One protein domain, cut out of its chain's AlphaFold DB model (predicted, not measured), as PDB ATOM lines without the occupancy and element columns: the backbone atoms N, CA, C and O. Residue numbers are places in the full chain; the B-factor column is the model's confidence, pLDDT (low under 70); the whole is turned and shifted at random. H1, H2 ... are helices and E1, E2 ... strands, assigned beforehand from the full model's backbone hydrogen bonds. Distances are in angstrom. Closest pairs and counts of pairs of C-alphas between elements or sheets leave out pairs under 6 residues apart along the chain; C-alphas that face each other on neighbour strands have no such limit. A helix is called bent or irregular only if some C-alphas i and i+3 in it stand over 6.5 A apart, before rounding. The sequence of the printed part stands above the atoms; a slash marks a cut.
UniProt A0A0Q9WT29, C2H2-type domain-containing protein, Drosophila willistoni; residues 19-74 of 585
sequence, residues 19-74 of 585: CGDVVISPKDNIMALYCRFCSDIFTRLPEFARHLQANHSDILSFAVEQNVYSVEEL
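AT A GLANCE: This is residues 19 to 74 of the 585 residues of the protein "C2H2-type domain-containing protein" of Drosophila willistoni (UniProt A0A0Q9WT29). A two-stranded hairpin, E1 and E2, makes one end of a flat, open outline, and a single helix, H1, packs beside E2 where the hairpin nears its base; after H1 a long stretch without a named element, residues 56 to 74, makes the other end and then folds back. The link from E2 to H1 loops round so that its residues 41 to 42 run next to E2, on the side away from E1. The printed part has 56 residues with two named strands and one named helix, in the order E1, E2, H1; the sheet has the order E1 - E2 and is antiparallel. The class is mixed, helices and strands, with 11 residues in the helix and 12 in the strands, under half of the printed residues. The whole is only just loose, close to compact, with a radius of gyration of the C-alphas of 12.4 A, and the C-alphas span 38 by 29 by 14 A.

HOW THE PARTS SIT: The strand E1, residues 20 to 25, is followed by E2, residues 30 to 35, and the two form a hairpin with a tight link of 4 residues between them. They are antiparallel neighbours, with an angle of 157 degrees between their N-to-C directions. C-alphas 20 and 35, which face each other, are 4.4 A apart, and C-alphas 25 and 30, which face each other near the turn, are 5.3 A apart. Across this pair N 21 and O 34 are within hydrogen-bond range at 2.9 A, and so are N 32 and O 23 at 2.8 A. Residues 33 to 34 of E2 also pair, antiparallel, with residues 41 to 42, a stretch too short to bear a name. A short link of 9 residues joins E2 to the helix H1, residues 45 to 55. E2 and H1 have 4 pairs of C-alphas within 8 A; the closest are those of Leu 33 and Phe 48, 6.9 A apart, and the two centres are 12.4 A apart. E1 and H1 are apart. Within 10 A, H1 has 11 pairs of C-alphas with E2 and 2 with E1, made by its residues 45 to 52. In H1 every O i to N i+4 pair is within hydrogen-bond range.

IN THESE COORDINATES: E1 runs from Gly 20, whose C-alpha is at (-35.120, -12.611, 24.110), to Ser 25, 16.4 A from first to last C-alpha. E2 runs from Ile 30, with its C-alpha at (-18.965, -12.377, 27.768), to Cys 35, 16.2 A from first to last C-alpha. H1 runs from Leu 45 to Asn 55, whose C-alpha is at (-39.641, -0.138, 23.040); it is 15.3 A long from first to last C-alpha and is not bent.

THE WHOLE: The two C-alphas farthest apart are those of Lys 27, in the link between E1 and E2, and Ala 63, at 38.2 A. The first and last printed C-alphas, those of Cys 19 and Leu 74, are 25.8 A apart. The printed part has no cut, and neither of its two links between named elements is long. Residues 56 to 74, 19 residues with no named element, have C-alphas 10 to 18 A from the mean of all C-alphas. The mean pLDDT of the printed part is 92.4, and no printed residue of this model is under 70; the means of E1, E2 and H1 are 96, 97 and 95.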
ATOM      1  N   CYS A  19     -39.293 -12.909  25.024       94.06
ATOM      2  CA  CYS A  19     -38.790 -11.572  24.701       94.06
ATOM      3  C   CYS A  19     -37.333 -11.539  24.192       94.06
ATOM      4  O   CYS A  19     -36.948 -10.615  23.479       94.06
ATOM      5  N   GLY A  20     -36.519 -12.545  24.522       95.19
ATOM      6  CA  GLY A  20     -35.120 -12.611  24.110       95.19
ATOM      7  C   GLY A  20     -34.454 -13.951  24.403       95.19
ATOM      8  O   GLY A  20     -35.038 -14.827  25.046       95.19
ATOM      9  N   ASP A  21     -33.223 -14.089  23.924       96.75
ATOM     10  CA  ASP A  21     -32.391 -15.287  24.039       96.75
ATOM     11  C   ASP A  21     -31.036 -14.922  24.693       96.75
ATOM     12  O   ASP A  21     -30.467 -13.860  24.437       96.75
ATOM     13  N   VAL A  22     -30.509 -15.787  25.570       96.31
ATOM     14  CA  VAL A  22     -29.216 -15.557  26.248       96.31
ATOM     15  C   VAL A  22     -28.073 -16.014  25.345       96.31
ATOM     16  O   VAL A  22     -27.988 -17.194  24.998       96.31
ATOM     17  N   VAL A  23     -27.164 -15.099  25.017       96.38
ATOM     18  CA  VAL A  23     -25.972 -15.358  24.201       96.38
ATOM     19  C   VAL A  23     -24.744 -15.394  25.108       96.38
ATOM     20  O   VAL A  23     -24.577 -14.548  25.982       96.38
ATOM     21  N   ILE A  24     -23.867 -16.379  24.918       96.44
ATOM     22  CA  ILE A  24     -22.628 -16.525  25.690       96.44
ATOM     23  C   ILE A  24     -21.482 -16.750  24.706       96.44
ATOM     24  O   ILE A  24     -21.572 -17.655  23.875       96.44
ATOM     25  N   SER A  25     -20.401 -15.975  24.822       96.75
ATOM     26  CA  SER A  25     -19.121 -16.289  24.182       96.75
ATOM     27  C   SER A  25     -18.171 -16.932  25.198       96.75
ATOM     28  O   SER A  25     -17.637 -16.233  26.064       96.75
ATOM     29  N   PRO A  26     -17.893 -18.248  25.101       96.06
ATOM     30  CA  PRO A  26     -16.944 -18.916  25.993       96.06
ATOM     31  C   PRO A  26     -15.486 -18.502  25.761       96.06
ATOM     32  O   PRO A  26     -14.635 -18.810  26.588       96.06
ATOM     33  N   LYS A  27     -15.180 -17.846  24.631       95.56
ATOM     34  CA  LYS A  27     -13.829 -17.353  24.318       95.56
ATOM     35  C   LYS A  27     -13.514 -16.065  25.071       95.56
ATOM     36  O   LYS A  27     -12.437 -15.931  25.636       95.56
ATOM     37  N   ASP A  28     -14.484 -15.157  25.090       95.94
ATOM     38  CA  ASP A  28     -14.329 -13.807  25.638       95.94
ATOM     39  C   ASP A  28     -14.831 -13.718  27.094       95.94
ATOM     40  O   ASP A  28     -14.646 -12.705  27.759       95.94
ATOM     41  N   ASN A  29     -15.473 -14.785  27.593       94.50
ATOM     42  CA  ASN A  29     -16.212 -14.851  28.863       94.50
ATOM     43  C   ASN A  29     -17.354 -13.819  28.980       94.50
ATOM     44  O   ASN A  29     -17.797 -13.487  30.080       94.50
ATOM     45  N   ILE A  30     -17.864 -13.341  27.842       95.50
ATOM     46  CA  ILE A  30     -18.965 -12.377  27.768       95.50
ATOM     47  C   ILE A  30     -20.304 -13.125  27.740       95.50
ATOM     48  O   ILE A  30     -20.518 -14.018  26.917       95.50
ATOM     49  N   MET A  31     -21.220 -12.712  28.614       96.69
ATOM     50  CA  MET A  31     -22.647 -13.031  28.547       96.69
ATOM     51  C   MET A  31     -23.401 -11.794  28.053       96.69
ATOM     52  O   MET A  31     -23.116 -10.679  28.487       96.69
ATOM     53  N   ALA A  32     -24.362 -11.998  27.158       97.25
ATOM     54  CA  ALA A  32     -25.205 -10.959  26.591       97.25
ATOM     55  C   ALA A  32     -26.652 -11.454  26.417       97.25
ATOM     56  O   ALA A  32     -26.947 -12.651  26.503       97.25
ATOM     57  N   LEU A  33     -27.560 -10.518  26.176       98.06
ATOM     58  CA  LEU A  33     -28.996 -10.730  26.038       98.06
ATOM     59  C   LEU A  33     -29.416 -10.204  24.667       98.06
ATOM     60  O   LEU A  33     -29.279  -9.013  24.397       98.06
ATOM     61  N   TYR A  34     -29.887 -11.096  23.800       98.00
ATOM     62  CA  TYR A  34     -30.381 -10.757  22.468       98.00
ATOM     63  C   TYR A  34     -31.886 -10.499  22.536       98.00
ATOM     64  O   TYR A  34     -32.642 -11.388  22.943       98.00
ATOM     65  N   CYS A  35     -32.337  -9.308  22.145       98.12
ATOM     66  CA  CYS A  35     -33.760  -8.997  22.088       98.12
ATOM     67  C   CYS A  35     -34.385  -9.546  20.802       98.12
ATOM     68  O   CYS A  35     -33.904  -9.306  19.696       98.12
ATOM     69  N   ARG A  36     -35.491 -10.281  20.941       97.19
ATOM     70  CA  ARG A  36     -36.111 -11.000  19.823       97.19
ATOM     71  C   ARG A  36     -36.902 -10.095  18.869       97.19
ATOM     72  O   ARG A  36     -37.168 -10.513  17.746       97.19
ATOM     73  N   PHE A  37     -37.285  -8.900  19.317       96.44
ATOM     74  CA  PHE A  37     -38.154  -7.983  18.575       96.44
ATOM     75  C   PHE A  37     -37.358  -7.025  17.675       96.44
ATOM     76  O   PHE A  37     -37.608  -6.971  16.474       96.44
ATOM     77  N   CYS A  38     -36.365  -6.323  18.227       96.88
ATOM     78  CA  CYS A  38     -35.486  -5.400  17.494       96.88
ATOM     79  C   CYS A  38     -34.216  -6.055  16.911       96.88
ATOM     80  O   CYS A  38     -33.660  -5.539  15.947       96.88
ATOM     81  N   SER A  39     -33.788  -7.215  17.433       96.88
ATOM     82  CA  SER A  39     -32.493  -7.876  17.155       96.88
ATOM     83  C   SER A  39     -31.242  -7.241  17.798       96.88
ATOM     84  O   SER A  39     -30.121  -7.621  17.454       96.88
ATOM     85  N   ASP A  40     -31.409  -6.326  18.759       97.81
ATOM     86  CA  ASP A  40     -30.309  -5.717  19.524       97.81
ATOM     87  C   ASP A  40     -29.677  -6.678  20.552       97.81
ATOM     88  O   ASP A  40     -30.287  -7.661  20.990       97.81
ATOM     89  N   ILE A  41     -28.449  -6.364  20.984       97.44
ATOM     90  CA  ILE A  41     -27.676  -7.131  21.974       97.44
ATOM     91  C   ILE A  41     -27.272  -6.233  23.151       97.44
ATOM     92  O   ILE A  41     -26.599  -5.222  22.968       97.44
ATOM     93  N   PHE A  42     -27.604  -6.664  24.370       97.69
ATOM     94  CA  PHE A  42     -27.337  -5.949  25.623       97.69
ATOM     95  C   PHE A  42     -26.396  -6.755  26.519       97.69
ATOM     96  O   PHE A  42     -26.569  -7.964  26.675       97.69
ATOM     97  N   THR A  43     -25.417  -6.112  27.155       96.50
ATOM     98  CA  THR A  43     -24.489  -6.787  28.085       96.50
ATOM     99  C   THR A  43     -24.980  -6.772  29.534       96.50
ATOM    100  O   THR A  43     -24.559  -7.613  30.329       96.50
ATOM    101  N   ARG A  44     -25.888  -5.854  29.899       94.94
ATOM    102  CA  ARG A  44     -26.408  -5.697  31.267       94.94
ATOM    103  C   ARG A  44     -27.924  -5.935  31.295       94.94
ATOM    104  O   ARG A  44     -28.682  -5.361  30.518       94.94
ATOM    105  N   LEU A  45     -28.379  -6.777  32.228       94.31
ATOM    106  CA  LEU A  45     -29.802  -7.112  32.404       94.31
ATOM    107  C   LEU A  45     -30.714  -5.888  32.665       94.31
ATOM    108  O   LEU A  45     -31.807  -5.872  32.102       94.31
ATOM    109  N   PRO A  46     -30.296  -4.855  33.432       93.81
ATOM    110  CA  PRO A  46     -31.048  -3.603  33.566       93.81
ATOM    111  C   PRO A  46     -31.367  -2.904  32.242       93.81
ATOM    112  O   PRO A  46     -32.503  -2.502  32.012       93.81
ATOM    113  N   GLU A  47     -30.383  -2.798  31.346       95.00
ATOM    114  CA  GLU A  47     -30.538  -2.148  30.039       95.00
ATOM    115  C   GLU A  47     -31.498  -2.929  29.146       95.00
ATOM    116  O   GLU A  47     -32.408  -2.338  28.573       95.00
ATOM    117  N   PHE A  48     -31.362  -4.258  29.109       96.62
ATOM    118  CA  PHE A  48     -32.292  -5.133  28.395       96.62
ATOM    119  C   PHE A  48     -33.732  -4.997  28.909       96.62
ATOM    120  O   PHE A  48     -34.663  -4.878  28.116       96.62
ATOM    121  N   ALA A  49     -33.932  -4.979  30.230       94.94
ATOM    122  CA  ALA A  49     -35.263  -4.867  30.821       94.94
ATOM    123  C   ALA A  49     -35.903  -3.488  30.565       94.94
ATOM    124  O   ALA A  49     -37.051  -3.442  30.120       94.94
ATOM    125  N   ARG A  50     -35.145  -2.388  30.728       94.88
ATOM    126  CA  ARG A  50     -35.586  -1.036  30.329       94.88
ATOM    127  C   ARG A  50     -35.943  -0.977  28.846       94.88
ATOM    128  O   ARG A  50     -36.979  -0.431  28.488       94.88
ATOM    129  N   HIS A  51     -35.119  -1.570  27.985       96.44
ATOM    130  CA  HIS A  51     -35.359  -1.613  26.545       96.44
ATOM    131  C   HIS A  51     -36.658  -2.359  26.191       96.44
ATOM    132  O   HIS A  51     -37.422  -1.861  25.366       96.44
ATOM    133  N   LEU A  52     -36.947  -3.500  26.833       96.06
ATOM    134  CA  LEU A  52     -38.215  -4.215  26.637       96.06
ATOM    135  C   LEU A  52     -39.431  -3.382  27.078       96.06
ATOM    136  O   LEU A  52     -40.458  -3.415  26.407       96.06
ATOM    137  N   GLN A  53     -39.327  -2.638  28.181       94.38
ATOM    138  CA  GLN A  53     -40.414  -1.784  28.675       94.38
ATOM    139  C   GLN A  53     -40.631  -0.545  27.796       94.38
ATOM    140  O   GLN A  53     -41.770  -0.204  27.485       94.38
ATOM    141  N   ALA A  54     -39.552   0.116  27.373       95.19
ATOM    142  CA  ALA A  54     -39.625   1.350  26.595       95.19
ATOM    143  C   ALA A  54     -40.027   1.113  25.130       95.19
ATOM    144  O   ALA A  54     -40.823   1.875  24.590       95.19
ATOM    145  N   ASN A  55     -39.494   0.065  24.488       96.75
ATOM    146  CA  ASN A  55     -39.641  -0.138  23.040       96.75
ATOM    147  C   ASN A  55     -40.620  -1.257  22.656       96.75
ATOM    148  O   ASN A  55     -40.987  -1.345  21.486       96.75
ATOM    149  N   HIS A  56     -41.005  -2.126  23.600       95.50
ATOM    150  CA  HIS A  56     -41.810  -3.328  23.334       95.50
ATOM    151  C   HIS A  56     -42.984  -3.518  24.313       95.50
ATOM    152  O   HIS A  56     -43.486  -4.632  24.463       95.50
ATOM    153  N   SER A  57     -43.438  -2.450  24.977       93.06
ATOM    154  CA  SER A  57     -44.639  -2.437  25.836       93.06
ATOM    155  C   SER A  57     -45.963  -2.519  25.063       93.06
ATOM    156  O   SER A  57     -47.006  -2.794  25.653       93.06
ATOM    157  N   ASP A  58     -45.925  -2.331  23.743       94.25
ATOM    158  CA  ASP A  58     -47.031  -2.568  22.813       94.25
ATOM    159  C   ASP A  58     -47.337  -4.068  22.631       94.25
ATOM    160  O   ASP A  58     -48.494  -4.451  22.453       94.25
ATOM    161  N   ILE A  59     -46.304  -4.914  22.713       94.12
ATOM    162  CA  ILE A  59     -46.401  -6.379  22.630       94.12
ATOM    163  C   ILE A  59     -46.400  -6.999  24.038       94.12
ATOM    164  O   ILE A  59     -47.245  -7.835  24.359       94.12
ATOM    165  N   LEU A  60     -45.459  -6.592  24.896       92.81
ATOM    166  CA  LEU A  60     -45.282  -7.124  26.247       92.81
ATOM    167  C   LEU A  60     -46.109  -6.330  27.266       92.81
ATOM    168  O   LEU A  60     -45.721  -5.253  27.716       92.81
ATOM    169  N   SER A  61     -47.224  -6.912  27.708       88.38
ATOM    170  CA  SER A  61     -48.085  -6.327  28.745       88.38
ATOM    171  C   SER A  61     -47.464  -6.434  30.149       88.38
ATOM    172  O   SER A  61     -47.742  -7.351  30.926       88.38
ATOM    173  N   PHE A  62     -46.617  -5.465  30.504       87.81
ATOM    174  CA  PHE A  62     -46.062  -5.327  31.852       87.81
ATOM    175  C   PHE A  62     -47.138  -4.862  32.847       87.81
ATOM    176  O   PHE A  62     -47.514  -3.698  32.877       87.81
ATOM    177  N   ALA A  63     -47.603  -5.769  33.711       86.62
ATOM    178  CA  ALA A  63     -48.605  -5.459  34.742       86.62
ATOM    179  C   ALA A  63     -48.092  -4.549  35.883       86.62
ATOM    180  O   ALA A  63     -48.888  -4.057  36.678       86.62
ATOM    181  N   VAL A  64     -46.772  -4.365  35.991       86.69
ATOM    182  CA  VAL A  64     -46.100  -3.470  36.944       86.69
ATOM    183  C   VAL A  64     -44.864  -2.894  36.256       86.69
ATOM    184  O   VAL A  64     -44.054  -3.651  35.709       86.69
ATOM    185  N   GLU A  65     -44.685  -1.577  36.325       82.75
ATOM    186  CA  GLU A  65     -43.432  -0.922  35.949       82.75
ATOM    187  C   GLU A  65     -42.316  -1.375  36.900       82.75
ATOM    188  O   GLU A  65     -42.304  -1.068  38.092       82.75
ATOM    189  N   GLN A  66     -41.368  -2.158  36.386       80.75
ATOM    190  CA  GLN A  66     -40.160  -2.481  37.137       80.75
ATOM    191  C   GLN A  66     -39.205  -1.296  37.033       80.75
ATOM    192  O   GLN A  66     -38.684  -1.031  35.954       80.75
ATOM    193  N   ASN A  67     -38.933  -0.622  38.149       79.81
ATOM    194  CA  ASN A  67     -37.861   0.366  38.239       79.81
ATOM    195  C   ASN A  67     -36.504  -0.351  38.182       79.81
ATOM    196  O   ASN A  67     -35.935  -0.699  39.216       79.81
ATOM    197  N   VAL A  68     -36.002  -0.607  36.969       80.88
ATOM    198  CA  VAL A  68     -34.746  -1.351  36.738       80.88
ATOM    199  C   VAL A  68     -33.495  -0.465  36.743       80.88
ATOM    200  O   VAL A  68     -32.425  -0.916  36.346       80.88
ATOM    201  N   TYR A  69     -33.600   0.782  37.202       80.88
ATOM    202  CA  TYR A  69     -32.434   1.632  37.438       80.88
ATOM    203  C   TYR A  69     -31.559   1.052  38.553       80.88
ATOM    204  O   TYR A  69     -32.060   0.553  39.567       80.88
ATOM    205  N   SER A  70     -30.240   1.117  38.381       77.06
ATOM    206  CA  SER A  70     -29.306   0.784  39.456       77.06
ATOM    207  C   SER A  70     -29.291   1.899  40.512       77.06
ATOM    208  O   SER A  70     -29.667   3.038  40.242       77.06
ATOM    209  N   VAL A  71     -28.867   1.586  41.740       74.81
ATOM    210  CA  VAL A  71     -28.780   2.602  42.812       74.81
ATOM    211  C   VAL A  71     -27.696   3.634  42.487       74.81
ATOM    212  O   VAL A  71     -27.791   4.782  42.896       74.81
ATOM    213  N   GLU A  72     -26.681   3.227  41.732       79.94
ATOM    214  CA  GLU A  72     -25.611   4.076  41.222       79.94
ATOM    215  C   GLU A  72     -26.097   5.001  40.093       79.94
ATOM    216  O   GLU A  72     -25.655   6.140  40.032       79.94
ATOM    217  N   GLU A  73     -27.033   4.550  39.248       78.88
ATOM    218  CA  GLU A  73     -27.704   5.407  38.257       78.88
ATOM    219  C   GLU A  73     -28.614   6.430  38.965       78.88
ATOM    220  O   GLU A  73     -28.428   7.627  38.792       78.88
ATOM    221  N   LEU A  74     -29.498   5.987  39.872       79.19
ATOM    222  CA  LEU A  74     -30.422   6.863  40.624       79.19
ATOM    223  C   LEU A  74     -29.746   7.888  41.556       79.19
ATOM    224  O   LEU A  74     -30.427   8.769  42.079       79.19
TER     225      LEU A  74